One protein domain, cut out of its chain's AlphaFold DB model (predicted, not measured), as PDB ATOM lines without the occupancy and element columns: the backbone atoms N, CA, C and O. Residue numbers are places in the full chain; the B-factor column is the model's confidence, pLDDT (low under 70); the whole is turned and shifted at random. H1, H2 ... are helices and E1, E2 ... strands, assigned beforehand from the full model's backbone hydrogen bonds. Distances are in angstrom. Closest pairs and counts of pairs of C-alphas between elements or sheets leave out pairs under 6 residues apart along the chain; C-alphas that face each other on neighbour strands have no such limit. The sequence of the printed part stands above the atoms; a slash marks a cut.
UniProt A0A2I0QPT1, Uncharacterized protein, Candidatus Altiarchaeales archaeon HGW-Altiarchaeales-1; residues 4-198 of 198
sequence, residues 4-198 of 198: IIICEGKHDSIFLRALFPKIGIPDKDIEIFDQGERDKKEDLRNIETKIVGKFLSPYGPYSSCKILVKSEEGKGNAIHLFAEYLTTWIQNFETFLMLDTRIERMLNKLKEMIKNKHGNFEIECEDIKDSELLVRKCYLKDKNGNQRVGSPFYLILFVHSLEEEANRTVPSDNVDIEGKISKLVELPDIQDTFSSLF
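AT A GLANCE: This is residues 4 to 198 of the 198 residues of an uncharacterized protein of Candidatus Altiarchaeales archaeon HGW-Altiarchaeales-1 (UniProt A0A2I0QPT1). One twisted sheet of seven strands runs through this domain and curls round the longest helix, H4; H2, H4 and H5 are on one face and H1 and H8 on the other, three layers in all. Near one end of the long axis H6 and H7 pack on each other and on H1, while the link from E6 to E7 lies at the other end. The printed part has 195 residues, with eight named helices and seven named strands in the order E1 H1 E2 H2 H3 E3 H4 E4 H5 E5 E6 E7 H6 H7 H8. The sheet's order is E2 E3 E1 E4 E7 E6 E5, mixed, and the class is mixed, helices and strands. The whole is compact, with a radius of gyration of the C-alphas of 16.9 A and spans of 56 by 40 by 31 A.

HOW THE PARTS SIT: Start at E1, residues 4 to 7, whose parallel neighbours are E3, residues 67 to 71, with N 5 and O 68 2.8 A apart, and E4, residues 94 to 100, with N 4 and O 94 2.9 A apart. H1, residues 10 to 22, is on the sheet at a height of 9.1 A, over E3 and E1. Edge strand E2, residues 30 to 34, is parallel to E3, with N 31 and O 67 2.9 A apart. H2, residues 41 to 56, is on the sheet at a height of 9.4 A, and its closest C-alphas to E2 are those of Glu 48 and Phe 33, 6.6 A apart. H3, residues 60 to 64, touches H2 only at the corner. E2, H2, H3 and E3 form a strand-helix-strand unit, two parallel neighbour strands with helices between, and its crossover is right-handed. H4, residues 75 to 92, touches H5, residues 103 to 118, at a steep tilt of 58 degrees, the same way; their closest C-alphas, Ala 83 and Ile 114, are 5.4 A apart. E5, residues 121 to 129, E6, residues 133 to 142, and E7, residues 148 to 158, form a meander, each the antiparallel neighbour of the one before, in two hairpins; look for N 122 and O 141 at 2.9 A and N 134 and O 157 at 2.8 A. E7 is parallel to E4, with N 97 and O 154 2.9 A apart. Three split units, their strands not neighbours, have right-handed crossovers: E1, H1, E2; E3, H4, E4; and E4, H5, E5. H6, residues 162 to 169, touches H7, residues 177 to 184, at a steep tilt of 63 degrees, with C-alphas 166 and 181 closest at 5.3 A. H7 touches H1, with C-alphas 182 and 18 closest at 5.5 A. H8, residues 188 to 197, lies over E6 at a height of 10.2 A, on the opposite face from H4. Every O i to N i+4 pair is within hydrogen-bond range in H5, H6, H7 and H8, against 7 of 9 in H1, 10 of 12 in H2, 11 of 14 in H4 and 0 of 1 in H3, where 1 of 2 O i to N i+3 pairs is.

IN THESE COORDINATES: Find C-alpha 4 at (36.895, -39.082, 54.033), where E1 begins. H4 runs 23.6 A from C-alpha 75 at (25.703, -47.294, 45.547) and has a kink of 64 degrees near residue 86. H2 is 22.9 A long, H5 21.7 A, E5 24.5 A, E6 28.8 A and E7 26.6 A; E7 bends by 73 degrees at residue 151. H8 ends at C-alpha 197, (33.650, -27.709, 50.566).

THE WHOLE: The C-alphas of Asn 144 and Asn 174 are the two farthest apart, at 56.1 A. The printed part has no cut, and no link is long. Residues 38 to 43, of which 41 to 43 belong to H2, stand free. The mean pLDDT of the printed part is 87.8; residues 37 to 42, 60 to 61, 145 to 146, 172 and 174 are under 70.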
ATOM      1  N   ILE A   4      37.231 -37.820  54.701       97.25
ATOM      2  CA  ILE A   4      36.895 -39.082  54.033       97.25
ATOM      3  C   ILE A   4      35.736 -38.839  53.072       97.25
ATOM      4  O   ILE A   4      34.715 -38.284  53.475       97.25
ATOM      5  N   ILE A   5      35.887 -39.288  51.829       97.69
ATOM      6  CA  ILE A   5      34.843 -39.293  50.804       97.69
ATOM      7  C   ILE A   5      34.534 -40.742  50.449       97.69
ATOM      8  O   ILE A   5      35.428 -41.481  50.040       97.69
ATOM      9  N   ILE A   6      33.277 -41.146  50.598       96.94
ATOM     10  CA  ILE A   6      32.785 -42.435  50.107       96.94
ATOM     11  C   ILE A   6      31.985 -42.190  48.834       96.94
ATOM     12  O   ILE A   6      31.087 -41.348  48.840       96.94
ATOM     13  N   CYS A   7      32.297 -42.923  47.771       95.31
ATOM     14  CA  CYS A   7      31.622 -42.822  46.483       95.31
ATOM     15  C   CYS A   7      31.244 -44.190  45.904       95.31
ATOM     16  O   CYS A   7      31.625 -45.241  46.429       95.31
ATOM     17  N   GLU A   8      30.411 -44.178  44.864       90.69
ATOM     18  CA  GLU A   8      29.819 -45.383  44.295       90.69
ATOM     19  C   GLU A   8      30.824 -46.190  43.474       90.69
ATOM     20  O   GLU A   8      30.920 -47.396  43.689       90.69
ATOM     21  N   GLY A   9      31.558 -45.574  42.552       89.12
ATOM     22  CA  GLY A   9      32.352 -46.336  41.596       89.12
ATOM     23  C   GLY A   9      33.474 -45.576  40.900       89.12
ATOM     24  O   GLY A   9      33.843 -44.454  41.242       89.12
ATOM     25  N   LYS A  10      34.011 -46.220  39.861       89.25
ATOM     26  CA  LYS A  10      35.184 -45.759  39.108       89.25
ATOM     27  C   LYS A  10      35.051 -44.338  38.557       89.25
ATOM     28  O   LYS A  10      36.001 -43.561  38.610       89.25
ATOM     29  N   HIS A  11      33.885 -43.985  38.024       92.12
ATOM     30  CA  HIS A  11      33.658 -42.664  37.438       92.12
ATOM     31  C   HIS A  11      33.725 -41.541  38.481       92.12
ATOM     32  O   HIS A  11      34.286 -40.485  38.187       92.12
ATOM     33  N   ASP A  12      33.287 -41.800  39.715       93.38
ATOM     34  CA  ASP A  12      33.459 -40.883  40.844       93.38
ATOM     35  C   ASP A  12      34.941 -40.675  41.177       93.38
ATOM     36  O   ASP A  12      35.395 -39.549  41.384       93.38
ATOM     37  N   SER A  13      35.714 -41.767  41.209       92.56
ATOM     38  CA  SER A  13      37.161 -41.712  41.433       92.56
ATOM     39  C   SER A  13      37.850 -40.879  40.352       92.56
ATOM     40  O   SER A  13      38.679 -40.029  40.674       92.56
ATOM     41  N   ILE A  14      37.507 -41.092  39.076       93.25
ATOM     42  CA  ILE A  14      38.046 -40.328  37.938       93.25
ATOM     43  C   ILE A  14      37.696 -38.846  38.072       93.25
ATOM     44  O   ILE A  14      38.578 -37.994  37.960       93.25
ATOM     45  N   PHE A  15      36.431 -38.544  38.367       95.44
ATOM     46  CA  PHE A  15      35.958 -37.184  38.586       95.44
ATOM     47  C   PHE A  15      36.753 -36.483  39.693       95.44
ATOM     48  O   PHE A  15      37.311 -35.411  39.467       95.44
ATOM     49  N   LEU A  16      36.896 -37.111  40.865       95.81
ATOM     50  CA  LEU A  16      37.628 -36.530  41.994       95.81
ATOM     51  C   LEU A  16      39.125 -36.363  41.695       95.81
ATOM     52  O   LEU A  16      39.696 -35.325  42.031       95.81
ATOM     53  N   ARG A  17      39.757 -37.331  41.010       94.12
ATOM     54  CA  ARG A  17      41.157 -37.211  40.552       94.12
ATOM     55  C   ARG A  17      41.354 -36.000  39.646       94.12
ATOM     56  O   ARG A  17      42.345 -35.294  39.798       94.12
ATOM     57  N   ALA A  18      40.433 -35.766  38.714       95.12
ATOM     58  CA  ALA A  18      40.512 -34.638  37.792       95.12
ATOM     59  C   ALA A  18      40.188 -33.298  38.474       95.12
ATOM     60  O   ALA A  18      40.773 -32.269  38.129       95.12
ATOM     61  N   LEU A  19      39.280 -33.305  39.452       96.88
ATOM     62  CA  LEU A  19      38.797 -32.110  40.135       96.88
ATOM     63  C   LEU A  19      39.804 -31.533  41.132       96.88
ATOM     64  O   LEU A  19      40.004 -30.320  41.161       96.88
ATOM     65  N   PHE A  20      40.433 -32.370  41.960       96.44
ATOM     66  CA  PHE A  20      41.260 -31.883  43.065       96.44
ATOM     67  C   PHE A  20      42.381 -30.912  42.649       96.44
ATOM     68  O   PHE A  20      42.486 -29.850  43.271       96.44
ATOM     69  N   PRO A  21      43.153 -31.167  41.572       95.19
ATOM     70  CA  PRO A  21      44.149 -30.211  41.098       95.19
ATOM     71  C   PRO A  21      43.542 -28.877  40.646       95.19
ATOM     72  O   PRO A  21      44.172 -27.832  40.804       95.19
ATOM     73  N   LYS A  22      42.316 -28.894  40.102       95.56
ATOM     74  CA  LYS A  22      41.616 -27.697  39.606       95.56
ATOM     75  C   LYS A  22      41.178 -26.779  40.746       95.56
ATOM     76  O   LYS A  22      41.201 -25.567  40.576       95.56
ATOM     77  N   ILE A  23      40.866 -27.347  41.911       96.38
ATOM     78  CA  ILE A  23      40.512 -26.600  43.129       96.38
ATOM     79  C   ILE A  23      41.709 -26.397  44.078       96.38
ATOM     80  O   ILE A  23      41.543 -26.046  45.242       96.38
ATOM     81  N   GLY A  24      42.939 -26.611  43.594       94.94
ATOM     82  CA  GLY A  24      44.166 -26.304  44.336       94.94
ATOM     83  C   GLY A  24      44.567 -27.328  45.404       94.94
ATOM     84  O   GLY A  24      45.423 -27.024  46.239       94.94
ATOM     85  N   ILE A  25      44.002 -28.538  45.385       94.81
ATOM     86  CA  ILE A  25      44.387 -29.620  46.299       94.81
ATOM     87  C   ILE A  25      45.478 -30.472  45.636       94.81
ATOM     88  O   ILE A  25      45.245 -31.052  44.576       94.81
ATOM     89  N   PRO A  26      46.678 -30.567  46.232       92.25
ATOM     90  CA  PRO A  26      47.788 -31.289  45.627       92.25
ATOM     91  C   PRO A  26      47.632 -32.807  45.784       92.25
ATOM     92  O   PRO A  26      47.255 -33.282  46.853       92.25
ATOM     93  N   ASP A  27      48.058 -33.577  44.780       90.00
ATOM     94  CA  ASP A  27      47.972 -35.050  44.764       90.00
ATOM     95  C   ASP A  27      48.547 -35.725  46.018       90.00
ATOM     96  O   ASP A  27      48.010 -36.713  46.505       90.00
ATOM     97  N   LYS A  28      49.620 -35.167  46.595       89.44
ATOM     98  CA  LYS A  28      50.260 -35.691  47.817       89.44
ATOM     99  C   LYS A  28      49.356 -35.656  49.063       89.44
ATOM    100  O   LYS A  28      49.691 -36.275  50.076       89.44
ATOM    101  N   ASP A  29      48.281 -34.869  49.018       91.81
ATOM    102  CA  ASP A  29      47.311 -34.730  50.100       91.81
ATOM    103  C   ASP A  29      46.148 -35.732  49.938       91.81
ATOM    104  O   ASP A  29      45.296 -35.808  50.824       91.81
ATOM    105  N   ILE A  30      46.119 -36.526  48.859       92.69
ATOM    106  CA  ILE A  30      44.995 -37.391  48.485       92.69
ATOM    107  C   ILE A  30      45.456 -38.845  48.357       92.69
ATOM    108  O   ILE A  30      46.450 -39.157  47.710       92.69
ATOM    109  N   GLU A  31      44.687 -39.763  48.929       93.06
ATOM    110  CA  GLU A  31      44.780 -41.193  48.637       93.06
ATOM    111  C   GLU A  31      43.412 -41.681  48.146       93.06
ATOM    112  O   GLU A  31      42.379 -41.345  48.724       93.06
ATOM    113  N   ILE A  32      43.397 -42.469  47.070       91.56
ATOM    114  CA  ILE A  32      42.163 -42.992  46.473       91.56
ATOM    115  C   ILE A  32      42.259 -44.505  46.402       91.56
ATOM    116  O   ILE A  32      43.149 -45.053  45.745       91.56
ATOM    117  N   PHE A  33      41.322 -45.161  47.072       91.69
ATOM    118  CA  PHE A  33      41.110 -46.593  46.994       91.69
ATOM    119  C   PHE A  33      39.859 -46.871  46.166       91.69
ATOM    120  O   PHE A  33      38.755 -46.511  46.568       91.69
ATOM    121  N   ASP A  34      40.047 -47.517  45.020       88.12
ATOM    122  CA  ASP A  34      38.961 -47.971  44.162       88.12
ATOM    123  C   ASP A  34      38.906 -49.494  44.180       88.12
ATOM    124  O   ASP A  34      39.896 -50.152  43.831       88.12
ATOM    125  N   GLN A  35      37.776 -50.050  44.613       84.31
ATOM    126  CA  GLN A  35      37.578 -51.497  44.595       84.31
ATOM    127  C   GLN A  35      37.563 -52.033  43.151       84.31
ATOM    128  O   GLN A  35      38.206 -53.050  42.888       84.31
ATOM    129  N   GLY A  36      36.976 -51.277  42.208       74.62
ATOM    130  CA  GLY A  36      36.689 -51.711  40.835       74.62
ATOM    131  C   GLY A  36      37.889 -51.802  39.898       74.62
ATOM    132  O   GLY A  36      37.769 -52.327  38.794       74.62
ATOM    133  N   GLU A  37      39.056 -51.298  40.302       69.75
ATOM    134  CA  GLU A  37      40.233 -51.225  39.430       69.75
ATOM    135  C   GLU A  37      41.120 -52.488  39.448       69.75
ATOM    136  O   GLU A  37      42.175 -52.465  38.810       69.75
ATOM    137  N   ARG A  38      40.798 -53.579  40.180       62.44
ATOM    138  CA  ARG A  38      41.801 -54.654  40.410       62.44
ATOM    139  C   ARG A  38      41.298 -56.100  40.322       62.44
ATOM    140  O   ARG A  38      40.458 -56.554  41.090       62.44
ATOM    141  N   ASP A  39      41.986 -56.870  39.477       56.97
ATOM    142  CA  ASP A  39      41.672 -58.251  39.071       56.97
ATOM    143  C   ASP A  39      41.786 -59.346  40.160       56.97
ATOM    144  O   ASP A  39      41.476 -60.508  39.889       56.97
ATOM    145  N   LYS A  40      42.242 -59.052  41.391       58.69
ATOM    146  CA  LYS A  40      42.416 -60.080  42.446       58.69
ATOM    147  C   LYS A  40      41.995 -59.592  43.834       58.69
ATOM    148  O   LYS A  40      42.684 -58.802  44.474       58.69
ATOM    149  N   LYS A  41      40.890 -60.156  44.340       59.22
ATOM    150  CA  LYS A  41      40.279 -59.810  45.638       59.22
ATOM    151  C   LYS A  41      41.187 -60.001  46.864       59.22
ATOM    152  O   LYS A  41      41.028 -59.269  47.834       59.22
ATOM    153  N   GLU A  42      42.142 -60.937  46.846       59.94
ATOM    154  CA  GLU A  42      43.056 -61.156  47.988       59.94
ATOM    155  C   GLU A  42      44.061 -60.010  48.192       59.94
ATOM    156  O   GLU A  42      44.432 -59.716  49.329       59.94
ATOM    157  N   ASP A  43      44.444 -59.299  47.127       76.44
ATOM    158  CA  ASP A  43      45.318 -58.128  47.239       76.44
ATOM    159  C   ASP A  43      44.557 -56.885  47.727       76.44
ATOM    160  O   ASP A  43      45.136 -56.037  48.412       76.44
ATOM    161  N   LEU A  44      43.250 -56.789  47.448       78.69
ATOM    162  CA  LEU A  44      42.440 -55.605  47.756       78.69
ATOM    163  C   LEU A  44      42.453 -55.249  49.244       78.69
ATOM    164  O   LEU A  44      42.722 -54.101  49.584       78.69
ATOM    165  N   ARG A  45      42.252 -56.223  50.139       81.12
ATOM    166  CA  ARG A  45      42.231 -55.964  51.590       81.12
ATOM    167  C   ARG A  45      43.582 -55.469  52.113       81.12
ATOM    168  O   ARG A  45      43.645 -54.578  52.962       81.12
ATOM    169  N   ASN A  46      44.676 -56.040  51.611       84.00
ATOM    170  CA  ASN A  46      46.025 -55.628  51.991       84.00
ATOM    171  C   ASN A  46      46.344 -54.223  51.470       84.00
ATOM    172  O   ASN A  46      46.982 -53.431  52.165       84.00
ATOM    173  N   ILE A  47      45.893 -53.902  50.256       85.38
ATOM    174  CA  ILE A  47      46.028 -52.573  49.655       85.38
ATOM    175  C   ILE A  47      45.208 -51.546  50.433       85.38
ATOM    176  O   ILE A  47      45.753 -50.510  50.811       85.38
ATOM    177  N   GLU A  48      43.944 -51.846  50.726       86.88
ATOM    178  CA  GLU A  48      43.064 -50.987  51.518       86.88
ATOM    179  C   GLU A  48      43.693 -50.691  52.879       86.88
ATOM    180  O   GLU A  48      43.844 -49.532  53.255       86.88
ATOM    181  N   THR A  49      44.164 -51.729  53.577       88.62
ATOM    182  CA  THR A  49      44.838 -51.586  54.875       88.62
ATOM    183  C   THR A  49      46.056 -50.665  54.774       88.62
ATOM    184  O   THR A  49      46.262 -49.818  55.642       88.62
ATOM    185  N   LYS A  50      46.859 -50.786  53.708       88.19
ATOM    186  CA  LYS A  50      48.011 -49.902  53.474       88.19
ATOM    187  C   LYS A  50      47.574 -48.459  53.225       88.19
ATOM    188  O   LYS A  50      48.162 -47.554  53.810       88.19
ATOM    189  N   ILE A  51      46.566 -48.241  52.386       89.69
ATOM    190  CA  ILE A  51      46.058 -46.904  52.048       89.69
ATOM    191  C   ILE A  51      45.458 -46.226  53.281       89.69
ATOM    192  O   ILE A  51      45.848 -45.111  53.623       89.69
ATOM    193  N   VAL A  52      44.584 -46.923  54.009       89.88
ATOM    194  CA  VAL A  52      44.004 -46.430  55.263       89.88
ATOM    195  C   VAL A  52      45.104 -46.181  56.295       89.88
ATOM    196  O   VAL A  52      45.101 -45.146  56.953       89.88
ATOM    197  N   GLY A  53      46.095 -47.071  56.404       87.25
ATOM    198  CA  GLY A  53      47.241 -46.891  57.297       87.25
ATOM    199  C   GLY A  53      48.047 -45.624  56.994       87.25
ATOM    200  O   GLY A  53      48.379 -44.876  57.913       87.25
ATOM    201  N   LYS A  54      48.309 -45.330  55.712       88.75
ATOM    202  CA  LYS A  54      48.935 -44.065  55.300       88.75
ATOM    203  C   LYS A  54      48.064 -42.866  55.667       88.75
ATOM    204  O   LYS A  54      48.565 -41.930  56.283       88.75
ATOM    205  N   PHE A  55      46.772 -42.921  55.337       92.81
ATOM    206  CA  PHE A  55      45.821 -41.859  55.653       92.81
ATOM    207  C   PHE A  55      45.724 -41.605  57.156       92.81
ATOM    208  O   PHE A  55      45.601 -40.459  57.560       92.81
ATOM    209  N   LEU A  56      45.821 -42.622  58.009       90.38
ATOM    210  CA  LEU A  56      45.780 -42.450  59.462       90.38
ATOM    211  C   LEU A  56      47.129 -42.032  60.059       90.38
ATOM    212  O   LEU A  56      47.145 -41.509  61.173       90.38
ATOM    213  N   SER A  57      48.241 -42.188  59.332       87.12
ATOM    214  CA  SER A  57      49.581 -41.904  59.855       87.12
ATOM    215  C   SER A  57      49.708 -40.449  60.338       87.12
ATOM    216  O   SER A  57      49.470 -39.516  59.560       87.12
ATOM    217  N   PRO A  58      50.091 -40.224  61.608       78.38
ATOM    218  CA  PRO A  58      50.334 -38.883  62.132       78.38
ATOM    219  C   PRO A  58      51.748 -38.364  61.826       78.38
ATOM    220  O   PRO A  58      51.995 -37.169  61.960       78.38
ATOM    221  N   TYR A  59      52.675 -39.230  61.401       76.44
ATOM    222  CA  TYR A  59      54.089 -38.888  61.221       76.44
ATOM    223  C   TYR A  59      54.645 -39.352  59.867       76.44
ATOM    224  O   TYR A  59      54.081 -40.220  59.193       76.44
ATOM    225  N   GLY A  60      55.794 -38.783  59.491       69.94
ATOM    226  CA  GLY A  60      56.572 -39.195  58.322       69.94
ATOM    227  C   GLY A  60      56.038 -38.659  56.986       69.94
ATOM    228  O   GLY A  60      55.207 -37.748  56.973       69.94
ATOM    229  N   PRO A  61      56.499 -39.213  55.849       66.81
ATOM    230  CA  PRO A  61      56.149 -38.719  54.512       66.81
ATOM    231  C   PRO A  61      54.652 -38.836  54.189       66.81
ATOM    232  O   PRO A  61      54.170 -38.150  53.300       66.81
ATOM    233  N   TYR A  62      53.908 -39.661  54.934       70.31
ATOM    234  CA  TYR A  62      52.462 -39.849  54.779       70.31
ATOM    235  C   TYR A  62      51.617 -38.880  55.622       70.31
ATOM    236  O   TYR A  62      50.399 -38.854  55.482       70.31
ATOM    237  N   SER A  63      52.242 -38.056  56.472       73.94
ATOM    238  CA  SER A  63      51.534 -37.061  57.298       73.94
ATOM    239  C   SER A  63      50.857 -35.954  56.476       73.94
ATOM    240  O   SER A  63      49.959 -35.286  56.987       73.94
ATOM    241  N   SER A  64      51.249 -35.777  55.206       81.56
ATOM    242  CA  SER A  64      50.606 -34.841  54.278       81.56
ATOM    243  C   SER A  64      49.253 -35.325  53.770       81.56
ATOM    244  O   SER A  64      48.477 -34.495  53.313       81.56
ATOM    245  N   CYS A  65      48.950 -36.625  53.853       89.19
ATOM    246  CA  CYS A  65      47.679 -37.161  53.382       89.19
ATOM    247  C   CYS A  65      46.528 -36.615  54.239       89.19
ATOM    248  O   CYS A  65      46.448 -36.862  55.449       89.19
ATOM    249  N   LYS A  66      45.640 -35.848  53.605       92.88
ATOM    250  CA  LYS A  66      44.507 -35.172  54.243       92.88
ATOM    251  C   LYS A  66      43.166 -35.707  53.778       92.88
ATOM    252  O   LYS A  66      42.215 -35.576  54.540       92.88
ATOM    253  N   ILE A  67      43.078 -36.282  52.582       95.75
ATOM    254  CA  ILE A  67      41.829 -36.753  51.982       95.75
ATOM    255  C   ILE A  67      41.976 -38.224  51.604       95.75
ATOM    256  O   ILE A  67      42.906 -38.597  50.893       95.75
ATOM    257  N   LEU A  68      41.036 -39.042  52.065       96.06
ATOM    258  CA  LEU A  68      40.861 -40.415  51.610       96.06
ATOM    259  C   LEU A  68      39.575 -40.512  50.793       96.06
ATOM    260  O   LEU A  68      38.505 -40.183  51.298       96.06
ATOM    261  N   VAL A  69      39.673 -41.009  49.565       96.12
ATOM    262  CA  VAL A  69      38.521 -41.379  48.737       96.12
ATOM    263  C   VAL A  69      38.397 -42.898  48.716       96.12
ATOM    264  O   VAL A  69      39.383 -43.592  48.458       96.12
ATOM    265  N   LYS A  70      37.196 -43.417  48.973       95.06
ATOM    266  CA  LYS A  70      36.865 -44.839  48.845       95.06
ATOM    267  C   LYS A  70      35.713 -45.034  47.857       95.06
ATOM    268  O   LYS A  70      34.587 -44.645  48.161       95.06
ATOM    269  N   SER A  71      36.005 -45.661  46.720       93.62
ATOM    270  CA  SER A  71      35.020 -46.143  45.741       93.62
ATOM    271  C   SER A  71      34.675 -47.605  46.044       93.62
ATOM    272  O   SER A  71      35.565 -48.453  46.147       93.62
ATOM    273  N   GLU A  72      33.384 -47.891  46.229       91.25
ATOM    274  CA  GLU A  72      32.888 -49.136  46.842       91.25
ATOM    275  C   GLU A  72      32.144 -50.074  45.864       91.25
ATOM    276  O   GLU A  72      31.341 -50.906  46.291       91.25
ATOM    277  N   GLU A  73      32.394 -49.974  44.553       88.69
ATOM    278  CA  GLU A  73      31.786 -50.846  43.521       88.69
ATOM    279  C   GLU A  73      30.243 -50.922  43.580       88.69
ATOM    280  O   GLU A  73      29.615 -51.962  43.369       88.69
ATOM    281  N   GLY A  74      29.594 -49.802  43.879       89.31
ATOM    282  CA  GLY A  74      28.150 -49.662  43.794       89.31
ATOM    283  C   GLY A  74      27.551 -48.849  44.932       89.31
ATOM    284  O   GLY A  74      27.923 -48.963  46.102       89.31
ATOM    285  N   LYS A  75      26.490 -48.106  44.604       89.94
ATOM    286  CA  LYS A  75      25.703 -47.294  45.547       89.94
ATOM    287  C   LYS A  75      25.293 -48.036  46.813       89.94
ATOM    288  O   LYS A  75      25.263 -47.470  47.901       89.94
ATOM    289  N   GLY A  76      24.909 -49.305  46.671       90.12
ATOM    290  CA  GLY A  76      24.481 -50.138  47.793       90.12
ATOM    291  C   GLY A  76      25.581 -50.328  48.834       90.12
ATOM    292  O   GLY A  76      25.309 -50.156  50.024       90.12
ATOM    293  N   ASN A  77      26.795 -50.624  48.372       91.38
ATOM    294  CA  ASN A  77      27.969 -50.839  49.210       91.38
ATOM    295  C   ASN A  77      28.445 -49.525  49.826       91.38
ATOM    296  O   ASN A  77      28.644 -49.472  51.036       91.38
ATOM    297  N   ALA A  78      28.509 -48.450  49.033       93.25
ATOM    298  CA  ALA A  78      28.872 -47.114  49.505       93.25
ATOM    299  C   ALA A  78      27.970 -46.650  50.663       93.25
ATOM    300  O   ALA A  78      28.460 -46.288  51.731       93.25
ATOM    301  N   ILE A  79      26.642 -46.743  50.499       93.12
ATOM    302  CA  ILE A  79      25.682 -46.400  51.561       93.12
ATOM    303  C   ILE A  79      25.845 -47.331  52.769       93.12
ATOM    304  O   ILE A  79      25.747 -46.870  53.906       93.12
ATOM    305  N   HIS A  80      26.086 -48.630  52.548       92.44
ATOM    306  CA  HIS A  80      26.266 -49.585  53.640       92.44
ATOM    307  C   HIS A  80      27.495 -49.269  54.483       92.44
ATOM    308  O   HIS A  80      27.359 -49.104  55.695       92.44
ATOM    309  N   LEU A  81      28.660 -49.134  53.846       93.19
ATOM    310  CA  LEU A  81      29.901 -48.767  54.512       93.19
ATOM    311  C   LEU A  81      29.741 -47.432  55.247       93.19
ATOM    312  O   LEU A  81      30.117 -47.314  56.413       93.19
ATOM    313  N   PHE A  82      29.131 -46.446  54.585       94.94
ATOM    314  CA  PHE A  82      28.916 -45.133  55.172       94.94
ATOM    315  C   PHE A  82      28.053 -45.193  56.428       94.94
ATOM    316  O   PHE A  82      28.457 -44.693  57.473       94.94
ATOM    317  N   ALA A  83      26.896 -45.853  56.367       93.62
ATOM    318  CA  ALA A  83      26.014 -46.003  57.519       93.62
ATOM    319  C   ALA A  83      26.661 -46.811  58.655       93.62
ATOM    320  O   ALA A  83      26.453 -46.501  59.827       93.62
ATOM    321  N   GLU A  84      27.439 -47.843  58.324       93.69
ATOM    322  CA  GLU A  84      28.110 -48.705  59.296       93.69
ATOM    323  C   GLU A  84      29.148 -47.945  60.126       93.69
ATOM    324  O   GLU A  84      29.153 -48.065  61.352       93.69
ATOM    325  N   TYR A  85      29.965 -47.112  59.482       93.06
ATOM    326  CA  TYR A  85      31.084 -46.426  60.131       93.06
ATOM    327  C   TYR A  85      30.839 -44.945  60.438       93.06
ATOM    328  O   TYR A  85      31.726 -44.298  61.000       93.06
ATOM    329  N   LEU A  86      29.648 -44.411  60.134       93.19
ATOM    330  CA  LEU A  86      29.338 -42.984  60.253       93.19
ATOM    331  C   LEU A  86      29.750 -42.389  61.602       93.19
ATOM    332  O   LEU A  86      30.436 -41.373  61.632       93.19
ATOM    333  N   THR A  87      29.346 -43.012  62.711       91.00
ATOM    334  CA  THR A  87      29.595 -42.500  64.069       91.00
ATOM    335  C   THR A  87      31.086 -42.385  64.374       91.00
ATOM    336  O   THR A  87      31.529 -41.369  64.904       91.00
ATOM    337  N   THR A  88      31.872 -43.384  63.975       91.69
ATOM    338  CA  THR A  88      33.333 -43.356  64.081       91.69
ATOM    339  C   THR A  88      33.921 -42.258  63.206       91.69
ATOM    340  O   THR A  88      34.812 -41.531  63.644       91.69
ATOM    341  N   TRP A  89      33.447 -42.108  61.969       93.81
ATOM    342  CA  TRP A  89      34.019 -41.128  61.055       93.81
ATOM    343  C   TRP A  89      33.729 -39.696  61.474       93.81
ATOM    344  O   TRP A  89      34.671 -38.928  61.596       93.81
ATOM    345  N   ILE A  90      32.490 -39.344  61.819       93.81
ATOM    346  CA  ILE A  90      32.144 -37.964  62.209       93.81
ATOM    347  C   ILE A  90      32.815 -37.507  63.510       93.81
ATOM    348  O   ILE A  90      32.943 -36.307  63.761       93.81
ATOM    349  N   GLN A  91      33.250 -38.442  64.356       92.19
ATOM    350  CA  GLN A  91      34.029 -38.135  65.558       92.19
ATOM    351  C   GLN A  91      35.488 -37.780  65.250       92.19
ATOM    352  O   GLN A  91      36.120 -37.089  66.044       92.19
ATOM    353  N   ASN A  92      36.027 -38.242  64.119       92.44
ATOM    354  CA  ASN A  92      37.460 -38.177  63.824       92.44
ATOM    355  C   ASN A  92      37.794 -37.390  62.543       92.44
ATOM    356  O   ASN A  92      38.903 -36.870  62.407       92.44
ATOM    357  N   PHE A  93      36.851 -37.288  61.607       94.94
ATOM    358  CA  PHE A  93      37.053 -36.811  60.244       94.94
ATOM    359  C   PHE A  93      35.874 -35.969  59.764       94.94
ATOM    360  O   PHE A  93      34.724 -36.173  60.156       94.94
ATOM    361  N   GLU A  94      36.159 -35.055  58.844       96.12
ATOM    362  CA  GLU A  94      35.106 -34.458  58.030       96.12
ATOM    363  C   GLU A  94      34.679 -35.479  56.970       96.12
ATOM    364  O   GLU A  94      35.515 -36.063  56.279       96.12
ATOM    365  N   THR A  95      33.385 -35.765  56.901       97.50
ATOM    366  CA  THR A  95      32.884 -36.986  56.260       97.50
ATOM    367  C   THR A  95      31.925 -36.635  55.130       97.50
ATOM    368  O   THR A  95      30.988 -35.868  55.341       97.50
ATOM    369  N   PHE A  96      32.139 -37.211  53.949       97.50
ATOM    370  CA  PHE A  96      31.380 -36.940  52.729       97.50
ATOM    371  C   PHE A  96      30.869 -38.251  52.116       97.50
ATOM    372  O   PHE A  96      31.611 -39.232  52.029       97.50
ATOM    373  N   LEU A  97      29.614 -38.259  51.671       96.12
ATOM    374  CA  LEU A  97      29.034 -39.307  50.829       96.12
ATOM    375  C   LEU A  97      28.672 -38.691  49.480       96.12
ATOM    376  O   LEU A  97      27.833 -37.790  49.435       96.12
ATOM    377  N   MET A  98      29.295 -39.175  48.408       95.00
ATOM    378  CA  MET A  98      29.069 -38.712  47.040       95.00
ATOM    379  C   MET A  98      28.370 -39.800  46.225       95.00
ATOM    380  O   MET A  98      28.873 -40.919  46.179       95.00
ATOM    381  N   LEU A  99      27.200 -39.520  45.643       92.69
ATOM    382  CA  LEU A  99      26.399 -40.526  44.927       92.69
ATOM    383  C   LEU A  99      25.591 -39.934  43.768       92.69
ATOM    384  O   LEU A  99      25.053 -38.836  43.874       92.69
ATOM    385  N   ASP A 100      25.329 -40.768  42.765       87.38
ATOM    386  CA  ASP A 100      24.455 -40.436  41.635       87.38
ATOM    387  C   ASP A 100      23.028 -40.943  41.899       87.38
ATOM    388  O   ASP A 100      22.702 -42.108  41.644       87.38
ATOM    389  N   THR A 101      22.157 -40.135  42.513       78.06
ATOM    390  CA  THR A 101      20.789 -40.570  42.860       78.06
ATOM    391  C   THR A 101      19.852 -39.430  43.225       78.06
ATOM    392  O   THR A 101      20.237 -38.434  43.827       78.06
ATOM    393  N   ARG A 102      18.551 -39.687  43.033       70.69
ATOM    394  CA  ARG A 102      17.479 -38.908  43.663       70.69
ATOM    395  C   ARG A 102      17.599 -38.931  45.187       70.69
ATOM    396  O   ARG A 102      17.803 -39.995  45.791       70.69
ATOM    397  N   ILE A 103      17.429 -37.757  45.785       70.88
ATOM    398  CA  ILE A 103      17.799 -37.454  47.166       70.88
ATOM    399  C   ILE A 103      16.918 -38.156  48.204       70.88
ATOM    400  O   ILE A 103      17.440 -38.703  49.176       70.88
ATOM    401  N   GLU A 104      15.601 -38.232  47.994       75.69
ATOM    402  CA  GLU A 104      14.661 -38.741  49.002       75.69
ATOM    403  C   GLU A 104      14.831 -40.241  49.226       75.69
ATOM    404  O   GLU A 104      14.869 -40.714  50.363       75.69
ATOM    405  N   ARG A 105      14.972 -41.005  48.138       78.50
ATOM    406  CA  ARG A 105      15.132 -42.463  48.213       78.50
ATOM    407  C   ARG A 105      16.431 -42.836  48.924       78.50
ATOM    408  O   ARG A 105      16.438 -43.760  49.736       78.50
ATOM    409  N   MET A 106      17.519 -42.132  48.618       84.38
ATOM    410  CA  MET A 106      18.813 -42.369  49.253       84.38
ATOM    411  C   MET A 106      18.784 -41.965  50.724       84.38
ATOM    412  O   MET A 106      19.169 -42.768  51.569       84.38
ATOM    413  N   LEU A 107      18.257 -40.779  51.040       83.62
ATOM    414  CA  LEU A 107      18.201 -40.288  52.414       83.62
ATOM    415  C   LEU A 107      17.338 -41.190  53.302       83.62
ATOM    416  O   LEU A 107      17.730 -41.476  54.431       83.62
ATOM    417  N   ASN A 108      16.204 -41.686  52.799       86.56
ATOM    418  CA  ASN A 108      15.371 -42.639  53.533       86.56
ATOM    419  C   ASN A 108      16.120 -43.949  53.796       86.56
ATOM    420  O   ASN A 108      16.154 -44.408  54.935       86.56
ATOM    421  N   LYS A 109      16.805 -44.498  52.784       87.75
ATOM    422  CA  LYS A 109      17.631 -45.701  52.954       87.75
ATOM    423  C   LYS A 109      18.753 -45.479  53.975       87.75
ATOM    424  O   LYS A 109      18.966 -46.317  54.844       87.75
ATOM    425  N   LEU A 110      19.450 -44.347  53.900       88.56
ATOM    426  CA  LEU A 110      20.519 -43.994  54.830       88.56
ATOM    427  C   LEU A 110      19.987 -43.858  56.268       88.56
ATOM    428  O   LEU A 110      20.564 -44.434  57.191       88.56
ATOM    429  N   LYS A 111      18.852 -43.169  56.453       88.69
ATOM    430  CA  LYS A 111      18.159 -43.039  57.746       88.69
ATOM    431  C   LYS A 111      17.768 -44.396  58.322       88.69
ATOM    432  O   LYS A 111      18.038 -44.652  59.493       88.69
ATOM    433  N   GLU A 112      17.175 -45.275  57.518       89.19
ATOM    434  CA  GLU A 112      16.821 -46.633  57.941       89.19
ATOM    435  C   GLU A 112      18.053 -47.434  58.367       89.19
ATOM    436  O   GLU A 112      18.044 -48.072  59.419       89.19
ATOM    437  N   MET A 113      19.140 -47.369  57.597       89.75
ATOM    438  CA  MET A 113      20.367 -48.097  57.918       89.75
ATOM    439  C   MET A 113      21.025 -47.584  59.198       89.75
ATOM    440  O   MET A 113      21.417 -48.390  60.040       89.75
ATOM    441  N   ILE A 114      21.089 -46.267  59.390       87.50
ATOM    442  CA  ILE A 114      21.628 -45.672  60.618       87.50
ATOM    443  C   ILE A 114      20.750 -46.011  61.818       87.50
ATOM    444  O   ILE A 114      21.275 -46.401  62.859       87.50
ATOM    445  N   LYS A 115      19.423 -45.949  61.671       86.50
ATOM    446  CA  LYS A 115      18.490 -46.370  62.719       86.50
ATOM    447  C   LYS A 115      18.701 -47.837  63.093       86.50
ATOM    448  O   LYS A 115      18.766 -48.153  64.276       86.50
ATOM    449  N   ASN A 116      18.863 -48.723  62.115       86.75
ATOM    450  CA  ASN A 116      19.062 -50.151  62.365       86.75
ATOM    451  C   ASN A 116      20.428 -50.463  62.997       86.75
ATOM    452  O   ASN A 116      20.520 -51.355  63.835       86.75
ATOM    453  N   LYS A 117      21.489 -49.749  62.600       86.50
ATOM    454  CA  LYS A 117      22.860 -49.990  63.078       86.50
ATOM    455  C   LYS A 117      23.149 -49.324  64.420       86.50
ATOM    456  O   LYS A 117      23.857 -49.898  65.239       86.50
ATOM    457  N   HIS A 118      22.600 -48.132  64.647       84.31
ATOM    458  CA  HIS A 118      22.967 -47.283  65.782       84.31
ATOM    459  C   HIS A 118      21.799 -46.956  66.726       84.31
ATOM    460  O   HIS A 118      22.029 -46.387  67.791       84.31
ATOM    461  N   GLY A 119      20.560 -47.338  66.381       72.38
ATOM    462  CA  GLY A 119      19.379 -47.451  67.258       72.38
ATOM    463  C   GLY A 119      18.784 -46.157  67.829       72.38
ATOM    464  O   GLY A 119      17.574 -46.064  68.015       72.38
ATOM    465  N   ASN A 120      19.615 -45.160  68.117       78.50
ATOM    466  CA  ASN A 120      19.275 -43.983  68.912       78.50
ATOM    467  C   ASN A 120      19.570 -42.673  68.179       78.50
ATOM    468  O   ASN A 120      19.686 -41.646  68.846       78.50
ATOM    469  N   PHE A 121      19.729 -42.701  66.854       86.69
ATOM    470  CA  PHE A 121      20.079 -41.505  66.101       86.69
ATOM    471  C   PHE A 121      19.089 -41.160  64.998       86.69
ATOM    472  O   PHE A 121      18.533 -42.037  64.335       86.69
ATOM    473  N   GLU A 122      18.941 -39.859  64.780       88.44
ATOM    474  CA  GLU A 122      18.200 -39.254  63.681       88.44
ATOM    475  C   GLU A 122      19.130 -38.386  62.830       88.44
ATOM    476  O   GLU A 122      20.169 -37.917  63.297       88.44
ATOM    477  N   ILE A 123      18.749 -38.173  61.569       90.06
ATOM    478  CA  ILE A 123      19.490 -37.317  60.641       90.06
ATOM    479  C   ILE A 123      18.668 -36.068  60.352       90.06
ATOM    480  O   ILE A 123      17.581 -36.154  59.773       90.06
ATOM    481  N   GLU A 124      19.242 -34.921  60.690       90.50
ATOM    482  CA  GLU A 124      18.812 -33.601  60.231       90.50
ATOM    483  C   GLU A 124      19.728 -33.160  59.090       90.50
ATOM    484  O   GLU A 124      20.936 -33.358  59.183       90.50
ATOM    485  N   CYS A 125      19.178 -32.562  58.034       91.25
ATOM    486  CA  CYS A 125      19.971 -32.008  56.940       91.25
ATOM    487  C   CYS A 125      19.503 -30.596  56.589       91.25
ATOM    488  O   CYS A 125      18.307 -30.311  56.619       91.25
ATOM    489  N   GLU A 126      20.460 -29.762  56.214       92.12
ATOM    490  CA  GLU A 126      20.298 -28.401  55.717       92.12
ATOM    491  C   GLU A 126      20.813 -28.367  54.268       92.12
ATOM    492  O   GLU A 126      21.904 -28.877  53.984       92.12
ATOM    493  N   ASP A 127      20.032 -27.797  53.349       90.88
ATOM    494  CA  ASP A 127      20.458 -27.586  51.963       90.88
ATOM    495  C   ASP A 127      21.524 -26.481  51.916       90.88
ATOM    496  O   ASP A 127      21.286 -25.353  52.346       90.88
ATOM    497  N   ILE A 128      22.716 -26.812  51.409       89.00
ATOM    498  CA  ILE A 128      23.766 -25.832  51.080       89.00
ATOM    499  C   ILE A 128      23.578 -25.349  49.643       89.00
ATOM    500  O   ILE A 128      23.776 -24.172  49.346       89.00
ATOM    501  N   LYS A 129      23.208 -26.271  48.751       85.12
ATOM    502  CA  LYS A 129      22.988 -26.008  47.335       85.12
ATOM    503  C   LYS A 129      21.894 -26.925  46.799       85.12
ATOM    504  O   LYS A 129      21.935 -28.129  47.044       85.12
ATOM    505  N   ASP A 130      20.964 -26.331  46.057       78.50
ATOM    506  CA  ASP A 130      19.801 -26.996  45.467       78.50
ATOM    507  C   ASP A 130      19.781 -26.743  43.946       78.50
ATOM    508  O   ASP A 130      19.234 -25.753  43.463       78.50
ATOM    509  N   SER A 131      20.516 -27.573  43.199       80.00
ATOM    510  CA  SER A 131      20.670 -27.517  41.737       80.00
ATOM    511  C   SER A 131      20.887 -28.935  41.173       80.00
ATOM    512  O   SER A 131      20.683 -29.908  41.893       80.00
ATOM    513  N   GLU A 132      21.366 -29.078  39.931       79.00
ATOM    514  CA  GLU A 132      21.778 -30.375  39.346       79.00
ATOM    515  C   GLU A 132      22.848 -31.111  40.183       79.00
ATOM    516  O   GLU A 132      22.914 -32.344  40.196       79.00
ATOM    517  N   LEU A 133      23.648 -30.349  40.936       87.94
ATOM    518  CA  LEU A 133      24.480 -30.835  42.031       87.94
ATOM    519  C   LEU A 133      23.857 -30.393  43.360       87.94
ATOM    520  O   LEU A 133      23.864 -29.205  43.703       87.94
ATOM    521  N   LEU A 134      23.322 -31.355  44.107       89.81
ATOM    522  CA  LEU A 134      22.725 -31.144  45.420       89.81
ATOM    523  C   LEU A 134      23.784 -31.337  46.499       89.81
ATOM    524  O   LEU A 134      24.454 -32.369  46.551       89.81
ATOM    525  N   VAL A 135      23.902 -30.369  47.404       93.50
ATOM    526  CA  VAL A 135      24.810 -30.465  48.550       93.50
ATOM    527  C   VAL A 135      24.027 -30.228  49.827       93.50
ATOM    528  O   VAL A 135      23.443 -29.161  50.018       93.50
ATOM    529  N   ARG A 136      24.050 -31.211  50.731       93.50
ATOM    530  CA  ARG A 136      23.442 -31.104  52.061       93.50
ATOM    531  C   ARG A 136      24.474 -31.236  53.153       93.50
ATOM    532  O   ARG A 136      25.289 -32.156  53.137       93.50
ATOM    533  N   LYS A 137      24.363 -30.371  54.154       95.38
ATOM    534  CA  LYS A 137      25.046 -30.527  55.433       95.38
ATOM    535  C   LYS A 137      24.127 -31.264  56.383       95.38
ATOM    536  O   LYS A 137      23.029 -30.796  56.654       95.38
ATOM    537  N   CYS A 138      24.567 -32.398  56.894       94.62
ATOM    538  CA  CYS A 138      23.764 -33.238  57.760       94.62
ATOM    539  C   CYS A 138      24.402 -33.401  59.138       94.62
ATOM    540  O   CYS A 138      25.624 -33.414  59.300       94.62
ATOM    541  N   TYR A 139      23.547 -33.546  60.141       93.38
ATOM    542  CA  TYR A 139      23.914 -33.754  61.529       93.38
ATOM    543  C   TYR A 139      23.259 -35.030  62.032       93.38
ATOM    544  O   TYR A 139      22.081 -35.288  61.775       93.38
ATOM    545  N   LEU A 140      24.028 -35.799  62.797       92.12
ATOM    546  CA  LEU A 140      23.498 -36.901  63.576       92.12
ATOM    547  C   LEU A 140      23.014 -36.352  64.922       92.12
ATOM    548  O   LEU A 140      23.788 -35.719  65.645       92.12
ATOM    549  N   LYS A 141      21.742 -36.564  65.251       89.38
ATOM    550  CA  LYS A 141      21.147 -36.196  66.543       89.38
ATOM    551  C   LYS A 141      20.829 -37.434  67.349       89.38
ATOM    552  O   LYS A 141      20.469 -38.454  66.769       89.38
ATOM    553  N   ASP A 142      20.915 -37.340  68.670       84.12
ATOM    554  CA  ASP A 142      20.312 -38.348  69.539       84.12
ATOM    555  C   ASP A 142      18.782 -38.401  69.356       84.12
ATOM    556  O   ASP A 142      18.159 -37.456  68.880       84.12
ATOM    557  N   LYS A 143      18.153 -39.513  69.740       73.44
ATOM    558  CA  LYS A 143      16.697 -39.737  69.629       73.44
ATOM    559  C   LYS A 143      15.832 -38.729  70.391       73.44
ATOM    560  O   LYS A 143      14.623 -38.702  70.206       73.44
ATOM    561  N   ASN A 144      16.436 -37.954  71.290       73.12
ATOM    562  CA  ASN A 144      15.751 -36.879  71.998       73.12
ATOM    563  C   ASN A 144      15.808 -35.558  71.210       73.12
ATOM    564  O   ASN A 144      15.240 -34.570  71.662       73.12
ATOM    565  N   GLY A 145      16.503 -35.530  70.067       65.56
ATOM    566  CA  GLY A 145      16.659 -34.375  69.186       65.56
ATOM    567  C   GLY A 145      17.535 -33.260  69.759       65.56
ATOM    568  O   GLY A 145      17.627 -32.192  69.153       65.56
ATOM    569  N   ASN A 146      18.178 -33.488  70.906       67.00
ATOM    570  CA  ASN A 146      18.700 -32.425  71.761       67.00
ATOM    571  C   ASN A 146      20.211 -32.235  71.628       67.00
ATOM    572  O   ASN A 146      20.710 -31.152  71.938       67.00
ATOM    573  N   GLN A 147      20.951 -33.244  71.152       77.44
ATOM    574  CA  GLN A 147      22.406 -33.156  71.030       77.44
ATOM    575  C   GLN A 147      22.914 -33.608  69.659       77.44
ATOM    576  O   GLN A 147      22.609 -34.707  69.197       77.44
ATOM    577  N   ARG A 148      23.742 -32.760  69.031       82.94
ATOM    578  CA  ARG A 148      24.522 -33.112  67.837       82.94
ATOM    579  C   ARG A 148      25.686 -34.019  68.237       82.94
ATOM    580  O   ARG A 148      26.423 -33.714  69.174       82.94
ATOM    581  N   VAL A 149      25.837 -35.127  67.525       84.88
ATOM    582  CA  VAL A 149      26.858 -36.146  67.771       84.88
ATOM    583  C   VAL A 149      27.975 -35.979  66.752       84.88
ATOM    584  O   VAL A 149      27.755 -36.169  65.562       84.88
ATOM    585  N   GLY A 150      29.175 -35.653  67.232       88.25
ATOM    586  CA  GLY A 150      30.344 -35.454  66.375       88.25
ATOM    587  C   GLY A 150      30.214 -34.255  65.429       88.25
ATOM    588  O   GLY A 150      29.444 -33.321  65.665       88.25
ATOM    589  N   SER A 151      31.018 -34.279  64.372       92.31
ATOM    590  CA  SER A 151      31.030 -33.270  63.311       92.31
ATOM    591  C   SER A 151      29.853 -33.466  62.344       92.31
ATOM    592  O   SER A 151      29.323 -34.573  62.240       92.31
ATOM    593  N   PRO A 152      29.437 -32.429  61.595       94.88
ATOM    594  CA  PRO A 152      28.554 -32.638  60.454       94.88
ATOM    595  C   PRO A 152      29.196 -33.580  59.428       94.88
ATOM    596  O   PRO A 152      30.420 -33.640  59.293       94.88
ATOM    597  N   PHE A 153      28.349 -34.261  58.667       95.88
ATOM    598  CA  PHE A 153      28.737 -34.944  57.440       95.88
ATOM    599  C   PHE A 153      28.010 -34.315  56.254       95.88
ATOM    600  O   PHE A 153      26.975 -33.672  56.424       95.88
ATOM    601  N   TYR A 154      28.539 -34.501  55.055       96.19
ATOM    602  CA  TYR A 154      28.006 -33.890  53.846       96.19
ATOM    603  C   TYR A 154      27.515 -34.956  52.876       96.19
ATOM    604  O   TYR A 154      28.148 -35.997  52.696       96.19
ATOM    605  N   LEU A 155      26.380 -34.679  52.244       95.00
ATOM    606  CA  LEU A 155      25.858 -35.453  51.126       95.00
ATOM    607  C   LEU A 155      26.064 -34.624  49.860       95.00
ATOM    608  O   LEU A 155      25.575 -33.498  49.793       95.00
ATOM    609  N   ILE A 156      26.780 -35.181  48.887       94.25
ATOM    610  CA  ILE A 156      27.008 -34.596  47.565       94.25
ATOM    611  C   ILE A 156      26.297 -35.501  46.565       94.25
ATOM    612  O   ILE A 156      26.657 -36.667  46.423       94.25
ATOM    613  N   LEU A 157      25.247 -35.007  45.924       91.19
ATOM    614  CA  LEU A 157      24.384 -35.840  45.098       91.19
ATOM    615  C   LEU A 157      24.234 -35.236  43.718       91.19
ATOM    616  O   LEU A 157      23.777 -34.101  43.583       91.19
ATOM    617  N   PHE A 158      24.574 -36.020  42.706       89.38
ATOM    618  CA  PHE A 158      24.286 -35.660  41.332       89.38
ATOM    619  C   PHE A 158      22.867 -36.121  40.988       89.38
ATOM    620  O   PHE A 158      22.477 -37.266  41.258       89.38
ATOM    621  N   VAL A 159      22.066 -35.205  40.435       85.88
ATOM    622  CA  VAL A 159      20.693 -35.493  39.985       85.88
ATOM    623  C   VAL A 159      20.710 -36.520  38.848       85.88
ATOM    624  O   VAL A 159      19.894 -37.449  38.831       85.88
ATOM    625  N   HIS A 160      21.675 -36.364  37.945       87.62
ATOM    626  CA  HIS A 160      22.020 -37.279  36.861       87.62
ATOM    627  C   HIS A 160      23.323 -38.007  37.171       87.62
ATOM    628  O   HIS A 160      24.098 -37.537  37.995       87.62
ATOM    629  N   SER A 161      23.578 -39.153  36.537       89.62
ATOM    630  CA  SER A 161      24.885 -39.790  36.719       89.62
ATOM    631  C   SER A 161      25.997 -38.943  36.099       89.62
ATOM    632  O   SER A 161      25.741 -38.192  35.153       89.62
ATOM    633  N   LEU A 162      27.231 -39.070  36.589       90.94
ATOM    634  CA  LEU A 162      28.371 -38.334  36.027       90.94
ATOM    635  C   LEU A 162      28.539 -38.592  34.524       90.94
ATOM    636  O   LEU A 162      28.897 -37.686  33.774       90.94
ATOM    637  N   GLU A 163      28.250 -39.806  34.059       91.88
ATOM    638  CA  GLU A 163      28.287 -40.167  32.642       91.88
ATOM    639  C   GLU A 163      27.175 -39.488  31.841       91.88
ATOM    640  O   GLU A 163      27.397 -39.038  30.713       91.88
ATOM    641  N   GLU A 164      25.962 -39.446  32.392       91.12
ATOM    642  CA  GLU A 164      24.829 -38.783  31.756       91.12
ATOM    643  C   GLU A 164      25.096 -37.280  31.636       91.12
ATOM    644  O   GLU A 164      24.949 -36.713  30.551       91.12
ATOM    645  N   GLU A 165      25.575 -36.661  32.713       89.62
ATOM    646  CA  GLU A 165      25.899 -35.239  32.757       89.62
ATOM    647  C   GLU A 165      27.070 -34.895  31.825       89.62
ATOM    648  O   GLU A 165      26.993 -33.967  31.017       89.62
ATOM    649  N   ALA A 166      28.126 -35.714  31.827       90.31
ATOM    650  CA  ALA A 166      29.253 -35.555  30.915       90.31
ATOM    651  C   ALA A 166      28.828 -35.653  29.439       90.31
ATOM    652  O   ALA A 166      29.331 -34.902  28.605       90.31
ATOM    653  N   ASN A 167      27.887 -36.535  29.092       90.62
ATOM    654  CA  ASN A 167      27.385 -36.649  27.719       90.62
ATOM    655  C   ASN A 167      26.482 -35.490  27.287       90.62
ATOM    656  O   ASN A 167      26.424 -35.197  26.093       90.62
ATOM    657  N   ARG A 168      25.772 -34.857  28.224       88.38
ATOM    658  CA  ARG A 168      24.914 -33.697  27.947       88.38
ATOM    659  C   ARG A 168      25.722 -32.418  27.769       88.38
ATOM    660  O   ARG A 168      25.382 -31.601  26.916       88.38
ATOM    661  N   THR A 169      26.778 -32.267  28.561       85.69
ATOM    662  CA  THR A 169      27.458 -30.981  28.726       85.69
ATOM    663  C   THR A 169      28.766 -30.890  27.942       85.69
ATOM    664  O   THR A 169      29.142 -29.809  27.487       85.69
ATOM    665  N   VAL A 170      29.447 -32.015  27.711       85.25
ATOM    666  CA  VAL A 170      30.693 -32.048  26.938       85.25
ATOM    667  C   VAL A 170      30.397 -32.443  25.488       85.25
ATOM    668  O   VAL A 170      29.819 -33.513  25.261       85.25
ATOM    669  N   PRO A 171      30.810 -31.631  24.491       80.94
ATOM    670  CA  PRO A 171      30.629 -31.956  23.082       80.94
ATOM    671  C   PRO A 171      31.135 -33.357  22.729       80.94
ATOM    672  O   PRO A 171      32.101 -33.861  23.310       80.94
ATOM    673  N   SER A 172      30.488 -33.979  21.741       69.38
ATOM    674  CA  SER A 172      30.893 -35.263  21.159       69.38
ATOM    675  C   SER A 172      32.152 -35.115  20.303       69.38
ATOM    676  O   SER A 172      32.145 -35.366  19.101       69.38
ATOM    677  N   ASP A 173      33.242 -34.692  20.929       70.94
ATOM    678  CA  ASP A 173      34.587 -34.876  20.408       70.94
ATOM    679  C   ASP A 173      34.935 -36.374  20.553       70.94
ATOM    680  O   ASP A 173      34.317 -37.055  21.371       70.94
ATOM    681  N   ASN A 174      35.903 -36.913  19.797       67.00
ATOM    682  CA  ASN A 174      36.368 -38.319  19.867       67.00
ATOM    683  C   ASN A 174      37.047 -38.676  21.213       67.00
ATOM    684  O   ASN A 174      38.189 -39.128  21.254       67.00
ATOM    685  N   VAL A 175      36.369 -38.427  22.324       81.00
ATOM    686  CA  VAL A 175      36.814 -38.642  23.690       81.00
ATOM    687  C   VAL A 175      35.836 -39.623  24.323       81.00
ATOM    688  O   VAL A 175      34.617 -39.490  24.173       81.00
ATOM    689  N   ASP A 176      36.380 -40.632  24.991       91.38
ATOM    690  CA  ASP A 176      35.594 -41.601  25.744       91.38
ATOM    691  C   ASP A 176      34.913 -40.960  26.967       91.38
ATOM    692  O   ASP A 176      35.062 -39.770  27.260       91.38
ATOM    693  N   ILE A 177      34.115 -41.749  27.685       91.38
ATOM    694  CA  ILE A 177      33.340 -41.238  28.817       91.38
ATOM    695  C   ILE A 177      34.229 -40.706  29.949       91.38
ATOM    696  O   ILE A 177      33.892 -39.701  30.569       91.38
ATOM    697  N   GLU A 178      35.393 -41.315  30.172       92.25
ATOM    698  CA  GLU A 178      36.339 -40.920  31.220       92.25
ATOM    699  C   GLU A 178      36.967 -39.556  30.914       92.25
ATOM    700  O   GLU A 178      37.055 -38.683  31.786       92.25
ATOM    701  N   GLY A 179      37.336 -39.325  29.652       91.69
ATOM    702  CA  GLY A 179      37.815 -38.025  29.209       91.69
ATOM    703  C   GLY A 179      36.716 -36.958  29.205       91.69
ATOM    704  O   GLY A 179      37.002 -35.800  29.514       91.69
ATOM    705  N   LYS A 180      35.450 -37.317  28.938       93.00
ATOM    706  CA  LYS A 180      34.324 -36.381  29.106       93.00
ATOM    707  C   LYS A 180      34.101 -36.012  30.576       93.00
ATOM    708  O   LYS A 180      33.990 -34.829  30.878       93.00
ATOM    709  N   ILE A 181      34.123 -36.974  31.499       93.25
ATOM    710  CA  ILE A 181      34.046 -36.708  32.948       93.25
ATOM    711  C   ILE A 181      35.198 -35.794  33.395       93.25
ATOM    712  O   ILE A 181      34.992 -34.844  34.146       93.25
ATOM    713  N   SER A 182      36.403 -36.015  32.870       92.94
ATOM    714  CA  SER A 182      37.571 -35.171  33.163       92.94
ATOM    715  C   SER A 182      37.462 -33.747  32.604       92.94
ATOM    716  O   SER A 182      38.158 -32.858  33.084       92.94
ATOM    717  N   LYS A 183      36.606 -33.505  31.602       92.06
ATOM    718  CA  LYS A 183      36.246 -32.156  31.128       92.06
ATOM    719  C   LYS A 183      35.090 -31.557  31.933       92.06
ATOM    720  O   LYS A 183      35.034 -30.344  32.096       92.06
ATOM    721  N   LEU A 184      34.189 -32.385  32.469       91.75
ATOM    722  CA  LEU A 184      33.053 -31.933  33.278       91.75
ATOM    723  C   LEU A 184      33.514 -31.123  34.502       91.75
ATOM    724  O   LEU A 184      32.909 -30.108  34.827       91.75
ATOM    725  N   VAL A 185      34.638 -31.496  35.123       93.44
ATOM    726  CA  VAL A 185      35.224 -30.761  36.267       93.44
ATOM    727  C   VAL A 185      35.672 -29.331  35.930       93.44
ATOM    728  O   VAL A 185      36.054 -28.583  36.827       93.44
ATOM    729  N   GLU A 186      35.687 -28.940  34.653       92.12
ATOM    730  CA  GLU A 186      36.030 -27.581  34.213       92.12
ATOM    731  C   GLU A 186      34.851 -26.606  34.302       92.12
ATOM    732  O   GLU A 186      35.042 -25.400  34.154       92.12
ATOM    733  N   LEU A 187      33.642 -27.104  34.579       91.31
ATOM    734  CA  LEU A 187      32.480 -26.255  34.797       91.31
ATOM    735  C   LEU A 187      32.676 -25.389  36.056       91.31
ATOM    736  O   LEU A 187      32.907 -25.949  37.134       91.31
ATOM    737  N   PRO A 188      32.524 -24.049  35.962       92.12
ATOM    738  CA  PRO A 188      32.705 -23.149  37.103       92.12
ATOM    739  C   PRO A 188      31.837 -23.533  38.300       92.12
ATOM    740  O   PRO A 188      32.321 -23.598  39.421       92.12
ATOM    741  N   ASP A 189      30.584 -23.908  38.045       90.62
ATOM    742  CA  ASP A 189      29.638 -24.299  39.088       90.62
ATOM    743  C   ASP A 189      30.114 -25.513  39.911       90.62
ATOM    744  O   ASP A 189      29.929 -25.557  41.132       90.62
ATOM    745  N   ILE A 190      30.790 -26.476  39.273       92.62
ATOM    746  CA  ILE A 190      31.391 -27.631  39.951       92.62
ATOM    747  C   ILE A 190      32.608 -27.185  40.766       92.62
ATOM    748  O   ILE A 190      32.702 -27.511  41.950       92.62
ATOM    749  N   GLN A 191      33.520 -26.417  40.169       94.88
ATOM    750  CA  GLN A 191      34.726 -25.959  40.865       94.88
ATOM    751  C   GLN A 191      34.394 -25.083  42.069       94.88
ATOM    752  O   GLN A 191      34.950 -25.312  43.140       94.88
ATOM    753  N   ASP A 192      33.464 -24.141  41.929       93.81
ATOM    754  CA  ASP A 192      33.034 -23.247  43.003       93.81
ATOM    755  C   ASP A 192      32.401 -24.042  44.151       93.81
ATOM    756  O   ASP A 192      32.730 -23.833  45.322       93.81
ATOM    757  N   THR A 193      31.550 -25.021  43.821       94.00
ATOM    758  CA  THR A 193      30.911 -25.881  44.826       94.00
ATOM    759  C   THR A 193      31.948 -26.655  45.622       94.00
ATOM    760  O   THR A 193      31.951 -26.597  46.851       94.00
ATOM    761  N   PHE A 194      32.855 -27.358  44.949       94.94
ATOM    762  CA  PHE A 194      33.843 -28.175  45.646       94.94
ATOM    763  C   PHE A 194      34.933 -27.331  46.321       94.94
ATOM    764  O   PHE A 194      35.356 -27.691  47.414       94.94
ATOM    765  N   SER A 195      35.314 -26.174  45.775       94.81
ATOM    766  CA  SER A 195      36.223 -25.230  46.451       94.81
ATOM    767  C   SER A 195      35.621 -24.680  47.745       94.81
ATOM    768  O   SER A 195      36.343 -24.381  48.688       94.81
ATOM    769  N   SER A 196      34.290 -24.552  47.826       92.69
ATOM    770  CA  SER A 196      33.628 -24.152  49.074       92.69
ATOM    771  C   SER A 196      33.588 -25.267  50.129       92.69
ATOM    772  O   SER A 196      33.457 -24.983  51.320       92.69
ATOM    773  N   LEU A 197      33.699 -26.530  49.699       92.56
ATOM    774  CA  LEU A 197      33.650 -27.709  50.566       92.56
ATOM    775  C   LEU A 197      35.034 -28.163  51.049       92.56
ATOM    776  O   LEU A 197      35.130 -28.758  52.126       92.56
ATOM    777  N   PHE A 198      36.093 -27.914  50.271       91.19
ATOM    778  CA  PHE A 198      37.437 -28.436  50.517       91.19
ATOM    779  C   PHE A 198      38.477 -27.335  50.725       91.19
ATOM    780  O   PHE A 198      39.226 -27.468  51.730       91.19
TER     781      PHE A 198